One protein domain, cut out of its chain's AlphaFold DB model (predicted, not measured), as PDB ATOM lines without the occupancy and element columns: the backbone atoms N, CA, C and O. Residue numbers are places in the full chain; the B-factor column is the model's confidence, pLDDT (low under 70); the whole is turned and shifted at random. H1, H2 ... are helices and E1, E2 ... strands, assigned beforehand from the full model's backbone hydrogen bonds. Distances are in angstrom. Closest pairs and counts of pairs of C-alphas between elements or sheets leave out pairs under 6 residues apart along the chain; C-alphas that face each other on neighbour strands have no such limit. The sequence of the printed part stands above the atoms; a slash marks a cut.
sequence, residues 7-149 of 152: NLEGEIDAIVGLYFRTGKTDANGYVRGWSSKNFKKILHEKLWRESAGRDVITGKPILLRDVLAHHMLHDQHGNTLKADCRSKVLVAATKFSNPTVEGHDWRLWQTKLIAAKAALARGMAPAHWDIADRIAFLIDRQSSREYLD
ATOM      1  N   ASN A   7     521.055 225.276 497.463       40.34
ATOM      2  CA  ASN A   7     521.841 225.847 498.555       40.34
ATOM      3  C   ASN A   7     522.821 226.851 497.914       40.34
ATOM      4  O   ASN A   7     523.829 226.489 497.308       40.34
ATOM      5  N   LEU A   8     522.427 228.125 497.952       47.88
ATOM      6  CA  LEU A   8     522.668 229.143 496.918       47.88
ATOM      7  C   LEU A   8     524.110 229.632 496.693       47.88
ATOM      8  O   LEU A   8     524.341 230.273 495.676       47.88
ATOM      9  N   GLU A   9     525.081 229.356 497.560       40.28
ATOM     10  CA  GLU A   9     526.478 229.778 497.321       40.28
ATOM     11  C   GLU A   9     527.373 228.614 496.896       40.28
ATOM     12  O   GLU A   9     527.980 228.665 495.825       40.28
ATOM     13  N   GLY A  10     527.377 227.517 497.661       42.78
ATOM     14  CA  GLY A  10     528.189 226.338 497.354       42.78
ATOM     15  C   GLY A  10     527.805 225.663 496.036       42.78
ATOM     16  O   GLY A  10     528.680 225.242 495.285       42.78
ATOM     17  N   GLU A  11     526.512 225.608 495.700       45.59
ATOM     18  CA  GLU A  11     526.045 224.992 494.453       45.59
ATOM     19  C   GLU A  11     526.205 225.915 493.243       45.59
ATOM     20  O   GLU A  11     526.471 225.426 492.150       45.59
ATOM     21  N   ILE A  12     526.117 227.241 493.410       51.72
ATOM     22  CA  ILE A  12     526.398 228.189 492.320       51.72
ATOM     23  C   ILE A  12     527.892 228.189 492.008       51.72
ATOM     24  O   ILE A  12     528.249 228.085 490.837       51.72
ATOM     25  N   ASP A  13     528.769 228.223 493.012       50.59
ATOM     26  CA  ASP A  13     530.214 228.113 492.800       50.59
ATOM     27  C   ASP A  13     530.632 226.724 492.324       50.59
ATOM     28  O   ASP A  13     531.563 226.613 491.526       50.59
ATOM     29  N   ALA A  14     529.927 225.665 492.731       53.28
ATOM     30  CA  ALA A  14     530.137 224.330 492.194       53.28
ATOM     31  C   ALA A  14     529.649 224.221 490.752       53.28
ATOM     32  O   ALA A  14     530.395 223.681 489.959       53.28
ATOM     33  N   ILE A  15     528.479 224.749 490.373       54.25
ATOM     34  CA  ILE A  15     527.939 224.700 489.001       54.25
ATOM     35  C   ILE A  15     528.753 225.604 488.088       54.25
ATOM     36  O   ILE A  15     529.245 225.154 487.059       54.25
ATOM     37  N   VAL A  16     528.949 226.864 488.464       58.47
ATOM     38  CA  VAL A  16     529.768 227.820 487.719       58.47
ATOM     39  C   VAL A  16     531.215 227.334 487.684       58.47
ATOM     40  O   VAL A  16     531.828 227.328 486.622       58.47
ATOM     41  N   GLY A  17     531.738 226.826 488.800       54.91
ATOM     42  CA  GLY A  17     533.047 226.188 488.892       54.91
ATOM     43  C   GLY A  17     533.167 224.882 488.106       54.91
ATOM     44  O   GLY A  17     534.246 224.641 487.577       54.91
ATOM     45  N   LEU A  18     532.108 224.072 487.973       50.56
ATOM     46  CA  LEU A  18     532.047 222.885 487.108       50.56
ATOM     47  C   LEU A  18     532.064 223.354 485.661       50.56
ATOM     48  O   LEU A  18     532.935 222.959 484.913       50.56
ATOM     49  N   TYR A  19     531.193 224.279 485.273       54.84
ATOM     50  CA  TYR A  19     531.192 224.880 483.941       54.84
ATOM     51  C   TYR A  19     532.555 225.508 483.591       54.84
ATOM     52  O   TYR A  19     532.992 225.413 482.448       54.84
ATOM     53  N   PHE A  20     533.268 226.075 484.572       51.97
ATOM     54  CA  PHE A  20     534.628 226.603 484.421       51.97
ATOM     55  C   PHE A  20     535.757 225.554 484.493       51.97
ATOM     56  O   PHE A  20     536.852 225.867 484.028       51.97
ATOM     57  N   ARG A  21     535.547 224.369 485.092       46.19
ATOM     58  CA  ARG A  21     536.558 223.292 485.248       46.19
ATOM     59  C   ARG A  21     536.374 222.126 484.271       46.19
ATOM     60  O   ARG A  21     537.360 221.552 483.834       46.19
ATOM     61  N   THR A  22     535.136 221.767 483.946       40.34
ATOM     62  CA  THR A  22     534.738 220.627 483.102       40.34
ATOM     63  C   THR A  22     534.207 221.051 481.733       40.34
ATOM     64  O   THR A  22     534.115 220.227 480.820       40.34
ATOM     65  N   GLY A  23     533.859 222.328 481.556       48.59
ATOM     66  CA  GLY A  23     533.299 222.836 480.312       48.59
ATOM     67  C   GLY A  23     534.342 222.887 479.205       48.59
ATOM     68  O   GLY A  23     535.148 223.811 479.154       48.59
ATOM     69  N   LYS A  24     534.281 221.931 478.270       54.41
ATOM     70  CA  LYS A  24     534.873 222.088 476.933       54.41
ATOM     71  C   LYS A  24     534.470 223.470 476.419       54.41
ATOM     72  O   LYS A  24     533.273 223.737 476.276       54.41
ATOM     73  N   THR A  25     535.438 224.347 476.191       57.09
ATOM     74  CA  THR A  25     535.164 225.631 475.557       57.09
ATOM     75  C   THR A  25     534.779 225.399 474.094       57.09
ATOM     76  O   THR A  25     535.133 224.376 473.497       57.09
ATOM     77  N   ASP A  26     533.992 226.296 473.510       59.09
ATOM     78  CA  ASP A  26     533.877 226.373 472.058       59.09
ATOM     79  C   ASP A  26     535.181 226.922 471.446       59.09
ATOM     80  O   ASP A  26     536.133 227.258 472.158       59.09
ATOM     81  N   ALA A  27     535.240 226.983 470.114       56.25
ATOM     82  CA  ALA A  27     536.413 227.469 469.382       56.25
ATOM     83  C   ALA A  27     536.787 228.926 469.718       56.25
ATOM     84  O   ALA A  27     537.908 229.346 469.453       56.25
ATOM     85  N   ASN A  28     535.871 229.675 470.337       52.09
ATOM     86  CA  ASN A  28     536.055 231.069 470.718       52.09
ATOM     87  C   ASN A  28     536.367 231.227 472.218       52.09
ATOM     88  O   ASN A  28     536.412 232.346 472.725       52.09
ATOM     89  N   GLY A  29     536.579 230.122 472.947       53.06
ATOM     90  CA  GLY A  29     536.935 230.141 474.366       53.06
ATOM     91  C   GLY A  29     535.747 230.287 475.323       53.06
ATOM     92  O   GLY A  29     535.962 230.406 476.532       53.06
ATOM     93  N   TYR A  30     534.499 230.244 474.841       55.62
ATOM     94  CA  TYR A  30     533.329 230.297 475.717       55.62
ATOM     95  C   TYR A  30     532.978 228.918 476.255       55.62
ATOM     96  O   TYR A  30     533.064 227.915 475.556       55.62
ATOM     97  N   VAL A  31     532.482 228.858 477.487       61.22
ATOM     98  CA  VAL A  31     531.923 227.624 478.049       61.22
ATOM     99  C   VAL A  31     530.754 227.143 477.175       61.22
ATOM    100  O   VAL A  31     529.807 227.895 476.947       61.22
ATOM    101  N   ARG A  32     530.760 225.891 476.693       59.34
ATOM    102  CA  ARG A  32     529.602 225.336 475.957       59.34
ATOM    103  C   ARG A  32     528.309 225.506 476.767       59.34
ATOM    104  O   ARG A  32     528.237 225.105 477.923       59.34
ATOM    105  N   GLY A  33     527.282 226.096 476.147       61.19
ATOM    106  CA  GLY A  33     526.010 226.424 476.808       61.19
ATOM    107  C   GLY A  33     525.948 227.820 477.445       61.19
ATOM    108  O   GLY A  33     524.925 228.158 478.046       61.19
ATOM    109  N   TRP A  34     526.979 228.658 477.273       62.72
ATOM    110  CA  TRP A  34     527.020 230.039 477.783       62.72
ATOM    111  C   TRP A  34     525.881 230.931 477.270       62.72
ATOM    112  O   TRP A  34     525.433 231.846 477.962       62.72
ATOM    113  N   SER A  35     525.384 230.665 476.059       64.50
ATOM    114  CA  SER A  35     524.255 231.388 475.472       64.50
ATOM    115  C   SER A  35     522.909 231.002 476.096       64.50
ATOM    116  O   SER A  35     521.918 231.708 475.884       64.50
ATOM    117  N   SER A  36     522.855 229.924 476.891       72.50
ATOM    118  CA  SER A  36     521.617 229.453 477.508       72.50
ATOM    119  C   SER A  36     521.065 230.463 478.517       72.50
ATOM    120  O   SER A  36     521.796 231.099 479.283       72.50
ATOM    121  N   LYS A  37     519.734 230.594 478.548       74.88
ATOM    122  CA  LYS A  37     519.035 231.464 479.508       74.88
ATOM    123  C   LYS A  37     519.352 231.080 480.961       74.88
ATOM    124  O   LYS A  37     519.525 231.963 481.795       74.88
ATOM    125  N   ASN A  38     519.492 229.782 481.239       73.62
ATOM    126  CA  ASN A  38     519.792 229.269 482.577       73.62
ATOM    127  C   ASN A  38     521.200 229.662 483.037       73.62
ATOM    128  O   ASN A  38     521.347 230.175 484.143       73.62
ATOM    129  N   PHE A  39     522.213 229.511 482.178       73.62
ATOM    130  CA  PHE A  39     523.575 229.929 482.511       73.62
ATOM    131  C   PHE A  39     523.656 231.438 482.755       73.62
ATOM    132  O   PHE A  39     524.242 231.872 483.742       73.62
ATOM    133  N   LYS A  40     523.003 232.246 481.905       76.06
ATOM    134  CA  LYS A  40     522.920 233.699 482.113       76.06
ATOM    135  C   LYS A  40     522.295 234.034 483.465       76.06
ATOM    136  O   LYS A  40     522.821 234.893 484.161       76.06
ATOM    137  N   LYS A  41     521.204 233.371 483.857       79.56
ATOM    138  CA  LYS A  41     520.552 233.603 485.154       79.56
ATOM    139  C   LYS A  41     521.491 233.297 486.327       79.56
ATOM    140  O   LYS A  41     521.658 234.148 487.192       79.56
ATOM    141  N   ILE A  42     522.148 232.136 486.300       77.69
ATOM    142  CA  ILE A  42     523.102 231.715 487.339       77.69
ATOM    143  C   ILE A  42     524.287 232.689 487.417       77.69
ATOM    144  O   ILE A  42     524.693 233.087 488.505       77.69
ATOM    145  N   LEU A  43     524.824 233.116 486.269       78.44
ATOM    146  CA  LEU A  43     525.931 234.067 486.223       78.44
ATOM    147  C   LEU A  43     525.544 235.431 486.809       78.44
ATOM    148  O   LEU A  43     526.316 235.988 487.584       78.44
ATOM    149  N   HIS A  44     524.374 235.971 486.456       83.81
ATOM    150  CA  HIS A  44     523.906 237.235 487.032       83.81
ATOM    151  C   HIS A  44     523.727 237.121 488.542       83.81
ATOM    152  O   HIS A  44     524.167 238.007 489.263       83.81
ATOM    153  N   GLU A  45     523.142 236.024 489.021       83.00
ATOM    154  CA  GLU A  45     522.952 235.801 490.451       83.00
ATOM    155  C   GLU A  45     524.284 235.698 491.203       83.00
ATOM    156  O   GLU A  45     524.453 236.348 492.232       83.00
ATOM    157  N   LYS A  46     525.261 234.962 490.660       81.69
ATOM    158  CA  LYS A  46     526.612 234.887 491.227       81.69
ATOM    159  C   LYS A  46     527.253 236.267 491.341       81.69
ATOM    160  O   LYS A  46     527.709 236.650 492.412       81.69
ATOM    161  N   LEU A  47     527.279 237.013 490.238       83.88
ATOM    162  CA  LEU A  47     527.903 238.336 490.204       83.88
ATOM    163  C   LEU A  47     527.160 239.339 491.108       83.88
ATOM    164  O   LEU A  47     527.797 240.216 491.681       83.88
ATOM    165  N   TRP A  48     525.839 239.194 491.265       86.25
ATOM    166  CA  TRP A  48     525.027 239.996 492.187       86.25
ATOM    167  C   TRP A  48     525.375 239.706 493.644       86.25
ATOM    168  O   TRP A  48     525.545 240.637 494.422       86.25
ATOM    169  N   ARG A  49     525.555 238.436 494.017       82.81
ATOM    170  CA  ARG A  49     526.011 238.055 495.364       82.81
ATOM    171  C   ARG A  49     527.430 238.546 495.644       82.81
ATOM    172  O   ARG A  49     527.671 239.123 496.700       82.81
ATOM    173  N   GLU A  50     528.347 238.400 494.685       84.00
ATOM    174  CA  GLU A  50     529.728 238.895 494.805       84.00
ATOM    175  C   GLU A  50     529.790 240.403 495.087       84.00
ATOM    176  O   GLU A  50     530.645 240.847 495.852       84.00
ATOM    177  N   SER A  51     528.881 241.185 494.500       86.56
ATOM    178  CA  SER A  51     528.793 242.629 494.727       86.56
ATOM    179  C   SER A  51     527.839 243.033 495.856       86.56
ATOM    180  O   SER A  51     527.585 244.226 496.015       86.56
ATOM    181  N   ALA A  52     527.309 242.083 496.638       87.06
ATOM    182  CA  ALA A  52     526.272 242.312 497.652       87.06
ATOM    183  C   ALA A  52     525.075 243.125 497.112       87.06
ATOM    184  O   ALA A  52     524.565 244.041 497.751       87.06
ATOM    185  N   GLY A  53     524.670 242.828 495.880       86.25
ATOM    186  CA  GLY A  53     523.568 243.483 495.193       86.25
ATOM    187  C   GLY A  53     523.842 244.923 494.784       86.25
ATOM    188  O   GLY A  53     522.903 245.706 494.662       86.25
ATOM    189  N   ARG A  54     525.109 245.287 494.568       88.88
ATOM    190  CA  ARG A  54     525.518 246.648 494.198       88.88
ATOM    191  C   ARG A  54     526.105 246.714 492.800       88.88
ATOM    192  O   ARG A  54     526.705 245.763 492.296       88.88
ATOM    193  N   ASP A  55     525.924 247.864 492.171       87.50
ATOM    194  CA  ASP A  55     526.534 248.199 490.896       87.50
ATOM    195  C   ASP A  55     528.049 248.353 491.060       87.50
ATOM    196  O   ASP A  55     528.522 249.147 491.873       87.50
ATOM    197  N   VAL A  56     528.825 247.613 490.266       87.50
ATOM    198  CA  VAL A  56     530.291 247.567 490.400       87.50
ATOM    199  C   VAL A  56     530.951 248.932 490.163       87.50
ATOM    200  O   VAL A  56     532.032 249.212 490.687       87.50
ATOM    201  N   ILE A  57     530.297 249.822 489.419       81.88
ATOM    202  CA  ILE A  57     530.830 251.145 489.103       81.88
ATOM    203  C   ILE A  57     530.491 252.152 490.191       81.88
ATOM    204  O   ILE A  57     531.367 252.889 490.630       81.88
ATOM    205  N   THR A  58     529.236 252.193 490.613       83.12
ATOM    206  CA  THR A  58     528.712 253.264 491.462       83.12
ATOM    207  C   THR A  58     528.585 252.873 492.927       83.12
ATOM    208  O   THR A  58     528.407 253.761 493.745       83.12
ATOM    209  N   GLY A  59     528.636 251.584 493.272       84.94
ATOM    210  CA  GLY A  59     528.415 251.088 494.637       84.94
ATOM    211  C   GLY A  59     526.955 251.112 495.090       84.94
ATOM    212  O   GLY A  59     526.621 250.570 496.146       84.94
ATOM    213  N   LYS A  60     526.067 251.678 494.266       86.31
ATOM    214  CA  LYS A  60     524.646 251.819 494.570       86.31
ATOM    215  C   LYS A  60     523.922 250.474 494.483       86.31
ATOM    216  O   LYS A  60     524.267 249.665 493.616       86.31
ATOM    217  N   PRO A  61     522.890 250.242 495.312       86.88
ATOM    218  CA  PRO A  61     522.065 249.043 495.227       86.88
ATOM    219  C   PRO A  61     521.422 248.878 493.845       86.88
ATOM    220  O   PRO A  61     520.938 249.844 493.252       86.88
ATOM    221  N   ILE A  62     521.389 247.643 493.352       84.38
ATOM    222  CA  ILE A  62     520.744 247.242 492.101       84.38
ATOM    223  C   ILE A  62     519.907 245.989 492.318       84.38
ATOM    224  O   ILE A  62     520.312 245.043 492.991       84.38
ATOM    225  N   LEU A  63     518.724 245.957 491.716       82.12
ATOM    226  CA  LEU A  63     517.869 244.776 491.745       82.12
ATOM    227  C   LEU A  63     518.358 243.769 490.712       82.12
ATOM    228  O   LEU A  63     518.658 244.161 489.592       82.12
ATOM    229  N   LEU A  64     518.340 242.472 491.038       79.88
ATOM    230  CA  LEU A  64     518.791 241.393 490.143       79.88
ATOM    231  C   LEU A  64     518.098 241.388 488.764       79.88
ATOM    232  O   LEU A  64     518.661 240.889 487.796       79.88
ATOM    233  N   ARG A  65     516.882 241.936 488.652       79.00
ATOM    234  CA  ARG A  65     516.154 242.045 487.374       79.00
ATOM    235  C   ARG A  65     516.670 243.165 486.458       79.00
ATOM    236  O   ARG A  65     516.426 243.107 485.260       79.00
ATOM    237  N   ASP A  66     517.396 244.134 487.013       81.81
ATOM    238  CA  ASP A  66     517.817 245.377 486.354       81.81
ATOM    239  C   ASP A  66     519.335 245.394 486.079       81.81
ATOM    240  O   ASP A  66     519.983 246.442 486.081       81.81
ATOM    241  N   VAL A  67     519.926 244.213 485.870       81.38
ATOM    242  CA  VAL A  67     521.381 244.012 485.798       81.38
ATOM    243  C   VAL A  67     521.848 243.558 484.421       81.38
ATOM    244  O   VAL A  67     521.119 242.920 483.661       81.38
ATOM    245  N   LEU A  68     523.120 243.818 484.144       83.00
ATOM    246  CA  LEU A  68     523.842 243.350 482.975       83.00
ATOM    247  C   LEU A  68     525.202 242.786 483.404       83.00
ATOM    248  O   LEU A  68     525.974 243.447 484.095       83.00
ATOM    249  N   ALA A  69     525.528 241.571 482.957       80.62
ATOM    250  CA  ALA A  69     526.875 241.020 483.092       80.62
ATOM    251  C   ALA A  69     527.804 241.584 481.995       80.62
ATOM    252  O   ALA A  69     527.861 241.063 480.870       80.62
ATOM    253  N   HIS A  70     528.540 242.643 482.327       81.00
ATOM    254  CA  HIS A  70     529.389 243.410 481.416       81.00
ATOM    255  C   HIS A  70     530.843 242.912 481.391       81.00
ATOM    256  O   HIS A  70     531.333 242.429 482.406       81.00
ATOM    257  N   HIS A  71     531.538 243.008 480.249       77.31
ATOM    258  CA  HIS A  71     532.953 242.626 480.126       77.31
ATOM    259  C   HIS A  71     533.881 243.774 480.528       77.31
ATOM    260  O   HIS A  71     533.795 244.861 479.978       77.31
ATOM    261  N   MET A  72     534.828 243.526 481.431       81.94
ATOM    262  CA  MET A  72     535.731 244.577 481.916       81.94
ATOM    263  C   MET A  72     536.719 245.084 480.860       81.94
ATOM    264  O   MET A  72     537.154 246.222 480.957       81.94
ATOM    265  N   LEU A  73     537.119 244.230 479.910       78.06
ATOM    266  CA  LEU A  73     538.164 244.530 478.928       78.06
ATOM    267  C   LEU A  73     537.536 244.843 477.573       78.06
ATOM    268  O   LEU A  73     536.972 243.943 476.942       78.06
ATOM    269  N   HIS A  74     537.675 246.085 477.121       76.50
ATOM    270  CA  HIS A  74     537.209 246.542 475.817       76.50
ATOM    271  C   HIS A  74     538.256 247.416 475.121       76.50
ATOM    272  O   HIS A  74     539.164 247.937 475.761       76.50
ATOM    273  N   ASP A  75     538.176 247.528 473.799       75.75
ATOM    274  CA  ASP A  75     538.951 248.512 473.051       75.75
ATOM    275  C   ASP A  75     538.257 249.885 473.073       75.75
ATOM    276  O   ASP A  75     537.151 250.050 473.593       75.75
ATOM    277  N   GLN A  76     538.897 250.881 472.464       73.06
ATOM    278  CA  GLN A  76     538.357 252.239 472.341       73.06
ATOM    279  C   GLN A  76     537.023 252.328 471.573       73.06
ATOM    280  O   GLN A  76     536.353 253.355 471.628       73.06
ATOM    281  N   HIS A  77     536.647 251.277 470.844       72.81
ATOM    282  CA  HIS A  77     535.402 251.182 470.088       72.81
ATOM    283  C   HIS A  77     534.313 250.416 470.862       72.81
ATOM    284  O   HIS A  77     533.204 250.257 470.359       72.81
ATOM    285  N   GLY A  78     534.608 249.956 472.085       68.38
ATOM    286  CA  GLY A  78     533.698 249.160 472.908       68.38
ATOM    287  C   GLY A  78     533.688 247.669 472.555       68.38
ATOM    288  O   GLY A  78     532.874 246.919 473.102       68.38
ATOM    289  N   ASN A  79     534.587 247.200 471.684       72.06
ATOM    290  CA  ASN A  79     534.695 245.780 471.364       72.06
ATOM    291  C   ASN A  79     535.336 245.038 472.530       72.06
ATOM    292  O   ASN A  79     536.373 245.443 473.049       72.06
ATOM    293  N   THR A  80     534.747 243.913 472.929       73.31
ATOM    294  CA  THR A  80     535.282 243.096 474.025       73.31
ATOM    295  C   THR A  80     536.626 242.478 473.630       73.31
ATOM    296  O   THR A  80     536.685 241.645 472.731       73.31
ATOM    297  N   LEU A  81     537.696 242.825 474.351       70.62
ATOM    298  CA  LEU A  81     539.051 242.301 474.119       70.62
ATOM    299  C   LEU A  81     539.256 240.897 474.697       70.62
ATOM    300  O   LEU A  81     540.154 240.168 474.284       70.62
ATOM    301  N   LYS A  82     538.441 240.515 475.684       68.31
ATOM    302  CA  LYS A  82     538.491 239.188 476.300       68.31
ATOM    303  C   LYS A  82     537.096 238.702 476.643       68.31
ATOM    304  O   LYS A  82     536.513 239.108 477.653       68.31
ATOM    305  N   ALA A  83     536.576 237.809 475.817       64.44
ATOM    306  CA  ALA A  83     535.216 237.318 475.932       64.44
ATOM    307  C   ALA A  83     535.139 236.022 476.759       64.44
ATOM    308  O   ALA A  83     534.691 234.984 476.292       64.44
ATOM    309  N   ASP A  84     535.583 236.083 478.015       67.56
ATOM    310  CA  ASP A  84     535.429 234.979 478.963       67.56
ATOM    311  C   ASP A  84     534.469 235.372 480.105       67.56
ATOM    312  O   ASP A  84     534.219 236.548 480.370       67.56
ATOM    313  N   CYS A  85     533.866 234.395 480.788       65.12
ATOM    314  CA  CYS A  85     532.927 234.703 481.876       65.12
ATOM    315  C   CYS A  85     533.637 235.209 483.147       65.12
ATOM    316  O   CYS A  85     533.001 235.822 484.002       65.12
ATOM    317  N   ARG A  86     534.954 235.002 483.279       67.88
ATOM    318  CA  ARG A  86     535.767 235.554 484.377       67.88
ATOM    319  C   ARG A  86     536.059 237.036 484.149       67.88
ATOM    320  O   ARG A  86     536.303 237.751 485.112       67.88
ATOM    321  N   SER A  87     535.969 237.532 482.920       72.44
ATOM    322  CA  SER A  87     536.106 238.942 482.580       72.44
ATOM    323  C   SER A  87     534.804 239.714 482.792       72.44
ATOM    324  O   SER A  87     534.778 240.910 482.527       72.44
ATOM    325  N   LYS A  88     533.736 239.062 483.285       78.44
ATOM    326  CA  LYS A  88     532.448 239.705 483.548       78.44
ATOM    327  C   LYS A  88     532.303 240.246 484.969       78.44
ATOM    328  O   LYS A  88     532.856 239.696 485.923       78.44
ATOM    329  N   VAL A  89     531.535 241.320 485.078       81.75
ATOM    330  CA  VAL A  89     531.157 242.044 486.298       81.75
ATOM    331  C   VAL A  89     529.696 242.466 486.188       81.75
ATOM    332  O   VAL A  89     529.166 242.558 485.079       81.75
ATOM    333  N   LEU A  90     529.037 242.701 487.319       84.56
ATOM    334  CA  LEU A  90     527.648 243.142 487.327       84.56
ATOM    335  C   LEU A  90     527.546 244.668 487.281       84.56
ATOM    336  O   LEU A  90     528.131 245.358 488.112       84.56
ATOM    337  N   VAL A  91     526.765 245.193 486.347       82.06
ATOM    338  CA  VAL A  91     526.430 246.622 486.274       82.06
ATOM    339  C   VAL A  91     524.926 246.799 486.091       82.06
ATOM    340  O   VAL A  91     524.243 245.878 485.638       82.06
ATOM    341  N   ALA A  92     524.393 247.966 486.432       79.19
ATOM    342  CA  ALA A  92     523.009 248.330 486.154       79.19
ATOM    343  C   ALA A  92     522.761 248.377 484.637       79.19
ATOM    344  O   ALA A  92     523.499 249.034 483.899       79.19
ATOM    345  N   ALA A  93     521.691 247.731 484.168       74.31
ATOM    346  CA  ALA A  93     521.344 247.679 482.745       74.31
ATOM    347  C   ALA A  93     521.044 249.071 482.159       74.31
ATOM    348  O   ALA A  93     521.348 249.333 480.999       74.31
ATOM    349  N   THR A  94     520.491 249.976 482.973       64.94
ATOM    350  CA  THR A  94     520.107 251.341 482.576       64.94
ATOM    351  C   THR A  94     521.279 252.308 482.469       64.94
ATOM    352  O   THR A  94     521.158 253.328 481.801       64.94
ATOM    353  N   LYS A  95     522.409 252.006 483.118       56.75
ATOM    354  CA  LYS A  95     523.595 252.878 483.136       56.75
ATOM    355  C   LYS A  95     524.657 252.472 482.124       56.75
ATOM    356  O   LYS A  95     525.665 253.155 481.999       56.75
ATOM    357  N   PHE A  96     524.448 251.366 481.410       53.78
ATOM    358  CA  PHE A  96     525.365 250.926 480.367       53.78
ATOM    359  C   PHE A  96     524.951 251.461 478.989       53.78
ATOM    360  O   PHE A  96     524.789 250.714 478.026       53.78
ATOM    361  N   SER A  97     524.782 252.776 478.881       43.47
ATOM    362  CA  SER A  97     524.925 253.474 477.607       43.47
ATOM    363  C   SER A  97     526.419 253.684 477.381       43.47
ATOM    364  O   SER A  97     526.992 254.599 477.946       43.47
ATOM    365  N   ASN A  98     527.030 252.749 476.647       46.03
ATOM    366  CA  ASN A  98     528.329 252.793 475.959       46.03
ATOM    367  C   ASN A  98     529.396 253.778 476.522       46.03
ATOM    368  O   ASN A  98     529.169 254.984 476.486       46.03
ATOM    369  N   PRO A  99     530.616 253.343 476.906       44.69
ATOM    370  CA  PRO A  99     531.699 254.249 477.341       44.69
ATOM    371  C   PRO A  99     532.055 255.365 476.334       44.69
ATOM    372  O   PRO A  99     532.746 256.315 476.683       44.69
ATOM    373  N   THR A 100     531.563 255.284 475.097       46.06
ATOM    374  CA  THR A 100     531.658 256.320 474.061       46.06
ATOM    375  C   THR A 100     530.623 257.450 474.166       46.06
ATOM    376  O   THR A 100     530.803 258.465 473.501       46.06
ATOM    377  N   VAL A 101     529.551 257.320 474.958       43.47
ATOM    378  CA  VAL A 101     528.393 258.240 474.920       43.47
ATOM    379  C   VAL A 101     528.511 259.418 475.900       43.47
ATOM    380  O   VAL A 101     527.884 260.445 475.672       43.47
ATOM    381  N   GLU A 102     529.366 259.344 476.926       42.94
ATOM    382  CA  GLU A 102     529.438 260.391 477.968       42.94
ATOM    383  C   GLU A 102     530.851 260.928 478.248       42.94
ATOM    384  O   GLU A 102     531.174 261.285 479.376       42.94
ATOM    385  N   GLY A 103     531.734 260.990 477.242       48.56
ATOM    386  CA  GLY A 103     533.031 261.684 477.376       48.56
ATOM    387  C   GLY A 103     533.954 261.139 478.478       48.56
ATOM    388  O   GLY A 103     534.932 261.784 478.854       48.56
ATOM    389  N   HIS A 104     533.650 259.957 479.010       55.41
ATOM    390  CA  HIS A 104     534.424 259.308 480.048       55.41
ATOM    391  C   HIS A 104     535.525 258.455 479.418       55.41
ATOM    392  O   HIS A 104     535.274 257.654 478.525       55.41
ATOM    393  N   ASP A 105     536.755 258.600 479.914       72.81
ATOM    394  CA  ASP A 105     537.892 257.792 479.474       72.81
ATOM    395  C   ASP A 105     537.594 256.294 479.682       72.81
ATOM    396  O   ASP A 105     537.521 255.799 480.813       72.81
ATOM    397  N   TRP A 106     537.405 255.565 478.579       72.38
ATOM    398  CA  TRP A 106     537.121 254.130 478.578       72.38
ATOM    399  C   TRP A 106     538.215 253.337 479.313       72.38
ATOM    400  O   TRP A 106     537.925 252.337 479.973       72.38
ATOM    401  N   ARG A 107     539.466 253.826 479.312       77.19
ATOM    402  CA  ARG A 107     540.570 253.217 480.071       77.19
ATOM    403  C   ARG A 107     540.384 253.392 481.570       77.19
ATOM    404  O   ARG A 107     540.648 252.455 482.327       77.19
ATOM    405  N   LEU A 108     539.912 254.557 482.014       78.75
ATOM    406  CA  LEU A 108     539.587 254.795 483.421       78.75
ATOM    407  C   LEU A 108     538.449 253.872 483.874       78.75
ATOM    408  O   LEU A 108     538.526 253.284 484.953       78.75
ATOM    409  N   TRP A 109     537.429 253.690 483.036       77.25
ATOM    410  CA  TRP A 109     536.330 252.753 483.286       77.25
ATOM    411  C   TRP A 109     536.803 251.309 483.400       77.25
ATOM    412  O   TRP A 109     536.526 250.642 484.399       77.25
ATOM    413  N   GLN A 110     537.573 250.840 482.423       82.44
ATOM    414  CA  GLN A 110     538.179 249.515 482.452       82.44
ATOM    415  C   GLN A 110     539.046 249.320 483.706       82.44
ATOM    416  O   GLN A 110     538.946 248.290 484.374       82.44
ATOM    417  N   THR A 111     539.833 250.327 484.090       84.00
ATOM    418  CA  THR A 111     540.665 250.292 485.302       84.00
ATOM    419  C   THR A 111     539.812 250.162 486.566       84.00
ATOM    420  O   THR A 111     540.095 249.305 487.405       84.00
ATOM    421  N   LYS A 112     538.731 250.945 486.687       84.38
ATOM    422  CA  LYS A 112     537.770 250.855 487.803       84.38
ATOM    423  C   LYS A 112     537.111 249.480 487.882       84.38
ATOM    424  O   LYS A 112     536.995 248.925 488.972       84.38
ATOM    425  N   LEU A 113     536.723 248.903 486.746       86.38
ATOM    426  CA  LEU A 113     536.117 247.572 486.694       86.38
ATOM    427  C   LEU A 113     537.087 246.466 487.129       86.38
ATOM    428  O   LEU A 113     536.720 245.616 487.942       86.38
ATOM    429  N   ILE A 114     538.329 246.499 486.637       87.19
ATOM    430  CA  ILE A 114     539.380 245.546 487.024       87.19
ATOM    431  C   ILE A 114     539.674 245.660 488.524       87.19
ATOM    432  O   ILE A 114     539.696 244.650 489.232       87.19
ATOM    433  N   ALA A 115     539.865 246.887 489.019       86.62
ATOM    434  CA  ALA A 115     540.142 247.146 490.427       86.62
ATOM    435  C   ALA A 115     538.980 246.702 491.325       86.62
ATOM    436  O   ALA A 115     539.209 246.047 492.344       86.62
ATOM    437  N   ALA A 116     537.736 246.986 490.930       88.25
ATOM    438  CA  ALA A 116     536.569 246.556 491.684       88.25
ATOM    439  C   ALA A 116     536.440 245.042 491.739       88.25
ATOM    440  O   ALA A 116     536.216 244.496 492.816       88.25
ATOM    441  N   LYS A 117     536.641 244.343 490.619       87.94
ATOM    442  CA  LYS A 117     536.609 242.879 490.623       87.94
ATOM    443  C   LYS A 117     537.651 242.298 491.579       87.94
ATOM    444  O   LYS A 117     537.345 241.370 492.325       87.94
ATOM    445  N   ALA A 118     538.864 242.850 491.586       87.81
ATOM    446  CA  ALA A 118     539.916 242.421 492.504       87.81
ATOM    447  C   ALA A 118     539.575 242.714 493.977       87.81
ATOM    448  O   ALA A 118     539.922 241.918 494.849       87.81
ATOM    449  N   ALA A 119     538.902 243.831 494.266       88.88
ATOM    450  CA  ALA A 119     538.439 244.164 495.612       88.88
ATOM    451  C   ALA A 119     537.332 243.206 496.082       88.88
ATOM    452  O   ALA A 119     537.472 242.588 497.138       88.88
ATOM    453  N   LEU A 120     536.297 243.003 495.262       88.31
ATOM    454  CA  LEU A 120     535.162 242.129 495.573       88.31
ATOM    455  C   LEU A 120     535.594 240.671 495.774       88.31
ATOM    456  O   LEU A 120     535.146 240.025 496.716       88.31
ATOM    457  N   ALA A 121     536.544 240.179 494.971       83.19
ATOM    458  CA  ALA A 121     537.124 238.844 495.143       83.19
ATOM    459  C   ALA A 121     537.840 238.657 496.496       83.19
ATOM    460  O   ALA A 121     537.974 237.534 496.974       83.19
ATOM    461  N   ARG A 122     538.292 239.748 497.125       85.31
ATOM    462  CA  ARG A 122     538.888 239.761 498.471       85.31
ATOM    463  C   ARG A 122     537.865 240.099 499.563       85.31
ATOM    464  O   ARG A 122     538.251 240.285 500.711       85.31
ATOM    465  N   GLY A 123     536.581 240.223 499.217       84.69
ATOM    466  CA  GLY A 123     535.527 240.648 500.139       84.69
ATOM    467  C   GLY A 123     535.625 242.118 500.557       84.69
ATOM    468  O   GLY A 123     535.084 242.483 501.595       84.69
ATOM    469  N   MET A 124     536.316 242.955 499.780       88.31
ATOM    470  CA  MET A 124     536.486 244.383 500.053       88.31
ATOM    471  C   MET A 124     535.627 245.232 499.118       88.31
ATOM    472  O   MET A 124     535.454 244.903 497.943       88.31
ATOM    473  N   ALA A 125     535.151 246.372 499.619       90.19
ATOM    474  CA  ALA A 125     534.474 247.355 498.786       90.19
ATOM    475  C   ALA A 125     535.480 248.053 497.840       90.19
ATOM    476  O   ALA A 125     536.556 248.461 498.298       90.19
ATOM    477  N   PRO A 126     535.159 248.225 496.545       92.19
ATOM    478  CA  PRO A 126     535.968 248.998 495.607       92.19
ATOM    479  C   PRO A 126     536.294 250.410 496.111       92.19
ATOM    480  O   PRO A 126     535.446 251.104 496.669       92.19
ATOM    481  N   ALA A 127     537.534 250.852 495.892       88.56
ATOM    482  CA  ALA A 127     538.033 252.117 496.439       88.56
ATOM    483  C   ALA A 127     537.349 253.360 495.849       88.56
ATOM    484  O   ALA A 127     537.301 254.393 496.507       88.56
ATOM    485  N   HIS A 128     536.835 253.263 494.619       86.62
ATOM    486  CA  HIS A 128     536.167 254.370 493.932       86.62
ATOM    487  C   HIS A 128     534.692 254.533 494.305       86.62
ATOM    488  O   HIS A 128     534.049 255.438 493.780       86.62
ATOM    489  N   TRP A 129     534.139 253.652 495.140       87.69
ATOM    490  CA  TRP A 129     532.797 253.836 495.686       87.69
ATOM    491  C   TRP A 129     532.807 254.898 496.783       87.69
ATOM    492  O   TRP A 129     533.793 255.043 497.515       87.69
ATOM    493  N   ASP A 130     531.679 255.584 496.937       88.62
ATOM    494  CA  ASP A 130     531.473 256.506 498.047       88.62
ATOM    495  C   ASP A 130     531.604 255.779 499.393       88.62
ATOM    496  O   ASP A 130     531.264 254.601 499.531       88.62
ATOM    497  N   ILE A 131     532.096 256.485 500.417       90.62
ATOM    498  CA  ILE A 131     532.350 255.905 501.749       90.62
ATOM    499  C   ILE A 131     531.083 255.248 502.318       90.62
ATOM    500  O   ILE A 131     531.165 254.153 502.873       90.62
ATOM    501  N   ALA A 132     529.916 255.873 502.130       89.38
ATOM    502  CA  ALA A 132     528.634 255.332 502.574       89.38
ATOM    503  C   ALA A 132     528.318 253.970 501.928       89.38
ATOM    504  O   ALA A 132     527.959 253.023 502.628       89.38
ATOM    505  N   ASP A 133     528.524 253.837 500.616       87.75
ATOM    506  CA  ASP A 133     528.287 252.586 499.888       87.75
ATOM    507  C   ASP A 133     529.301 251.499 500.259       87.75
ATOM    508  O   ASP A 133     528.955 250.318 500.341       87.75
ATOM    509  N   ARG A 134     530.549 251.889 500.548       89.25
ATOM    510  CA  ARG A 134     531.587 250.969 501.032       89.25
ATOM    511  C   ARG A 134     531.242 250.394 502.404       89.25
ATOM    512  O   ARG A 134     531.407 249.194 502.604       89.25
ATOM    513  N   ILE A 135     530.763 251.228 503.329       88.12
ATOM    514  CA  ILE A 135     530.315 250.789 504.660       88.12
ATOM    515  C   ILE A 135     529.120 249.848 504.520       88.12
ATOM    516  O   ILE A 135     529.133 248.755 505.083       88.12
ATOM    517  N   ALA A 136     528.122 250.235 503.725       87.44
ATOM    518  CA  ALA A 136     526.918 249.437 503.551       87.44
ATOM    519  C   ALA A 136     527.221 248.058 502.931       87.44
ATOM    520  O   ALA A 136     526.723 247.054 503.425       87.44
ATOM    521  N   PHE A 137     528.130 247.971 501.953       88.31
ATOM    522  CA  PHE A 137     528.614 246.688 501.423       88.31
ATOM    523  C   PHE A 137     529.216 245.770 502.496       88.31
ATOM    524  O   PHE A 137     528.968 244.563 502.485       88.31
ATOM    525  N   LEU A 138     530.029 246.317 503.405       86.38
ATOM    526  CA  LEU A 138     530.665 245.528 504.463       86.38
ATOM    527  C   LEU A 138     529.632 245.008 505.469       86.38
ATOM    528  O   LEU A 138     529.726 243.849 505.869       86.38
ATOM    529  N   ILE A 139     528.632 245.829 505.809       85.00
ATOM    530  CA  ILE A 139     527.500 245.431 506.659       85.00
ATOM    531  C   ILE A 139     526.698 244.316 505.978       85.00
ATOM    532  O   ILE A 139     526.543 243.245 506.558       85.00
ATOM    533  N   ASP A 140     526.271 244.521 504.726       82.12
ATOM    534  CA  ASP A 140     525.473 243.549 503.962       82.12
ATOM    535  C   ASP A 140     526.193 242.189 503.852       82.12
ATOM    536  O   ASP A 140     525.588 241.119 504.002       82.12
ATOM    537  N   ARG A 141     527.518 242.208 503.642       74.69
ATOM    538  CA  ARG A 141     528.350 240.996 503.639       74.69
ATOM    539  C   ARG A 141     528.446 240.333 505.005       74.69
ATOM    540  O   ARG A 141     528.428 239.105 505.060       74.69
ATOM    541  N   GLN A 142     528.615 241.103 506.075       73.94
ATOM    542  CA  GLN A 142     528.725 240.558 507.426       73.94
ATOM    543  C   GLN A 142     527.408 239.900 507.849       73.94
ATOM    544  O   GLN A 142     527.427 238.745 508.262       73.94
ATOM    545  N   SER A 143     526.271 240.562 507.619       65.94
ATOM    546  CA  SER A 143     524.944 239.999 507.888       65.94
ATOM    547  C   SER A 143     524.672 238.729 507.078       65.94
ATOM    548  O   SER A 143     524.075 237.791 507.593       65.94
ATOM    549  N   SER A 144     525.154 238.657 505.833       60.41
ATOM    550  CA  SER A 144     525.044 237.439 505.015       60.41
ATOM    551  C   SER A 144     525.899 236.286 505.558       60.41
ATOM    552  O   SER A 144     525.509 235.130 505.434       60.41
ATOM    553  N   ARG A 145     527.051 236.591 506.169       57.47
ATOM    554  CA  ARG A 145     527.948 235.603 506.791       57.47
ATOM    555  C   ARG A 145     527.384 235.069 508.105       57.47
ATOM    556  O   ARG A 145     527.309 233.862 508.280       57.47
ATOM    557  N   GLU A 146     526.918 235.962 508.974       50.81
ATOM    558  CA  GLU A 146     526.303 235.604 510.259       50.81
ATOM    559  C   GLU A 146     525.027 234.769 510.064       50.81
ATOM    560  O   GLU A 146     524.775 233.831 510.816       50.81
ATOM    561  N   TYR A 147     524.254 235.040 509.005       39.38
ATOM    562  CA  TYR A 147     523.094 234.223 508.645       39.38
ATOM    563  C   TYR A 147     523.476 232.822 508.147       39.38
ATOM    564  O   TYR A 147     522.665 231.911 508.230       39.38
ATOM    565  N   LEU A 148     524.678 232.618 507.610       36.97
ATOM    566  CA  LEU A 148     525.144 231.286 507.220       36.97
ATOM    567  C   LEU A 148     525.697 230.532 508.436       36.97
ATOM    568  O   LEU A 148     525.336 229.378 508.631       36.97
ATOM    569  N   ASP A 149     526.464 231.200 509.299       40.66
ATOM    570  CA  ASP A 149     527.040 230.593 510.509       40.66
ATOM    571  C   ASP A 149     525.981 230.198 511.562       40.66
ATOM    572  O   ASP A 149     526.241 229.352 512.407       40.66
TER     573      ASP A 149
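What this domain is: This is residues 7 to 149 of the 152 residues of an uncharacterized protein of archaeon (UniProt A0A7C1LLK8). A small two-stranded hairpin, E1 and E2, lies near the middle, set between two helices, H2 and H3, that come near each other at their last residues like the arms of a V. H1 packs on H2 at one side, and the longest helix, H4, runs past the closed end of the V, set off from the other helices, while long loops make up much of the rest. The printed part has 143 residues with four named helices and two named strands, in the order H1 H2 E1 E2 H3 H4; the sheet is E1 - E2, antiparallel. The class is mostly helix, though only 71 residues, under half, are in named elements. The whole is compact, with a radius of gyration of the C-alphas of 15.4 A and spans of 43 by 43 by 25 A.

Where its parts are: H1 is residues 10 to 21, 15.0 A long, and begins at C-alpha 10 (528.189, 226.338, 497.354). H2 is residues 37 to 50, 20.1 A. E1, residues 67 to 71, begins at C-alpha 67 (521.381, 244.012, 485.798), and E2 is residues 88 to 92; each is 13.0 A long. H3 is residues 106 to 121, 22.5 A. H4 is residues 131 to 149, 27.3 A, and ends at C-alpha 149 (527.040, 230.593, 510.509).

How they stand to each other: H1 touches H2 with residues 12 to 16 alone, at a steep tilt of 63 degrees, opposite ways; the closest C-alphas are those of Ile 12 and Lys 46, 6.8 A apart. H2 comes closest to E1 at the C-alphas of His 44 and Ala 69, 6.2 A, and to E2 at those of Leu 47 and Leu 90, 5.6 A. E1 and E2 form a hairpin, antiparallel at 142 degrees between their directions, with N 68 and O 91 at 2.8 A and N 91 and O 68 at 3.0 A within hydrogen-bond range. The closest C-alphas of E2 and H3 are those of Val 89 and Lys 117, 7.0 A. H2 and H3 are close but not clearly touching, about perpendicular at 77 degrees, with the C-alphas of Glu 50 and Leu 120 closest at 6.4 A. H4 is apart from H1, H2, H3, E1 and E2. In H1, H2, H3 and H4 every O i to N i+4 pair is within hydrogen-bond range.

The domain as a whole: The two C-alphas farthest apart are those of His 77 and Asp 149, 46.1 A. The printed part has no cut. The links H1 to H2, H2 to E1, E1 to E2 and E2 to H3 are long; H3 to H4 is short. The mean pLDDT of the printed part is 71.6, and 53 residues are under 70: residues 7 to 35, 78, 82 to 86, 94 to 104 and 143 to 149.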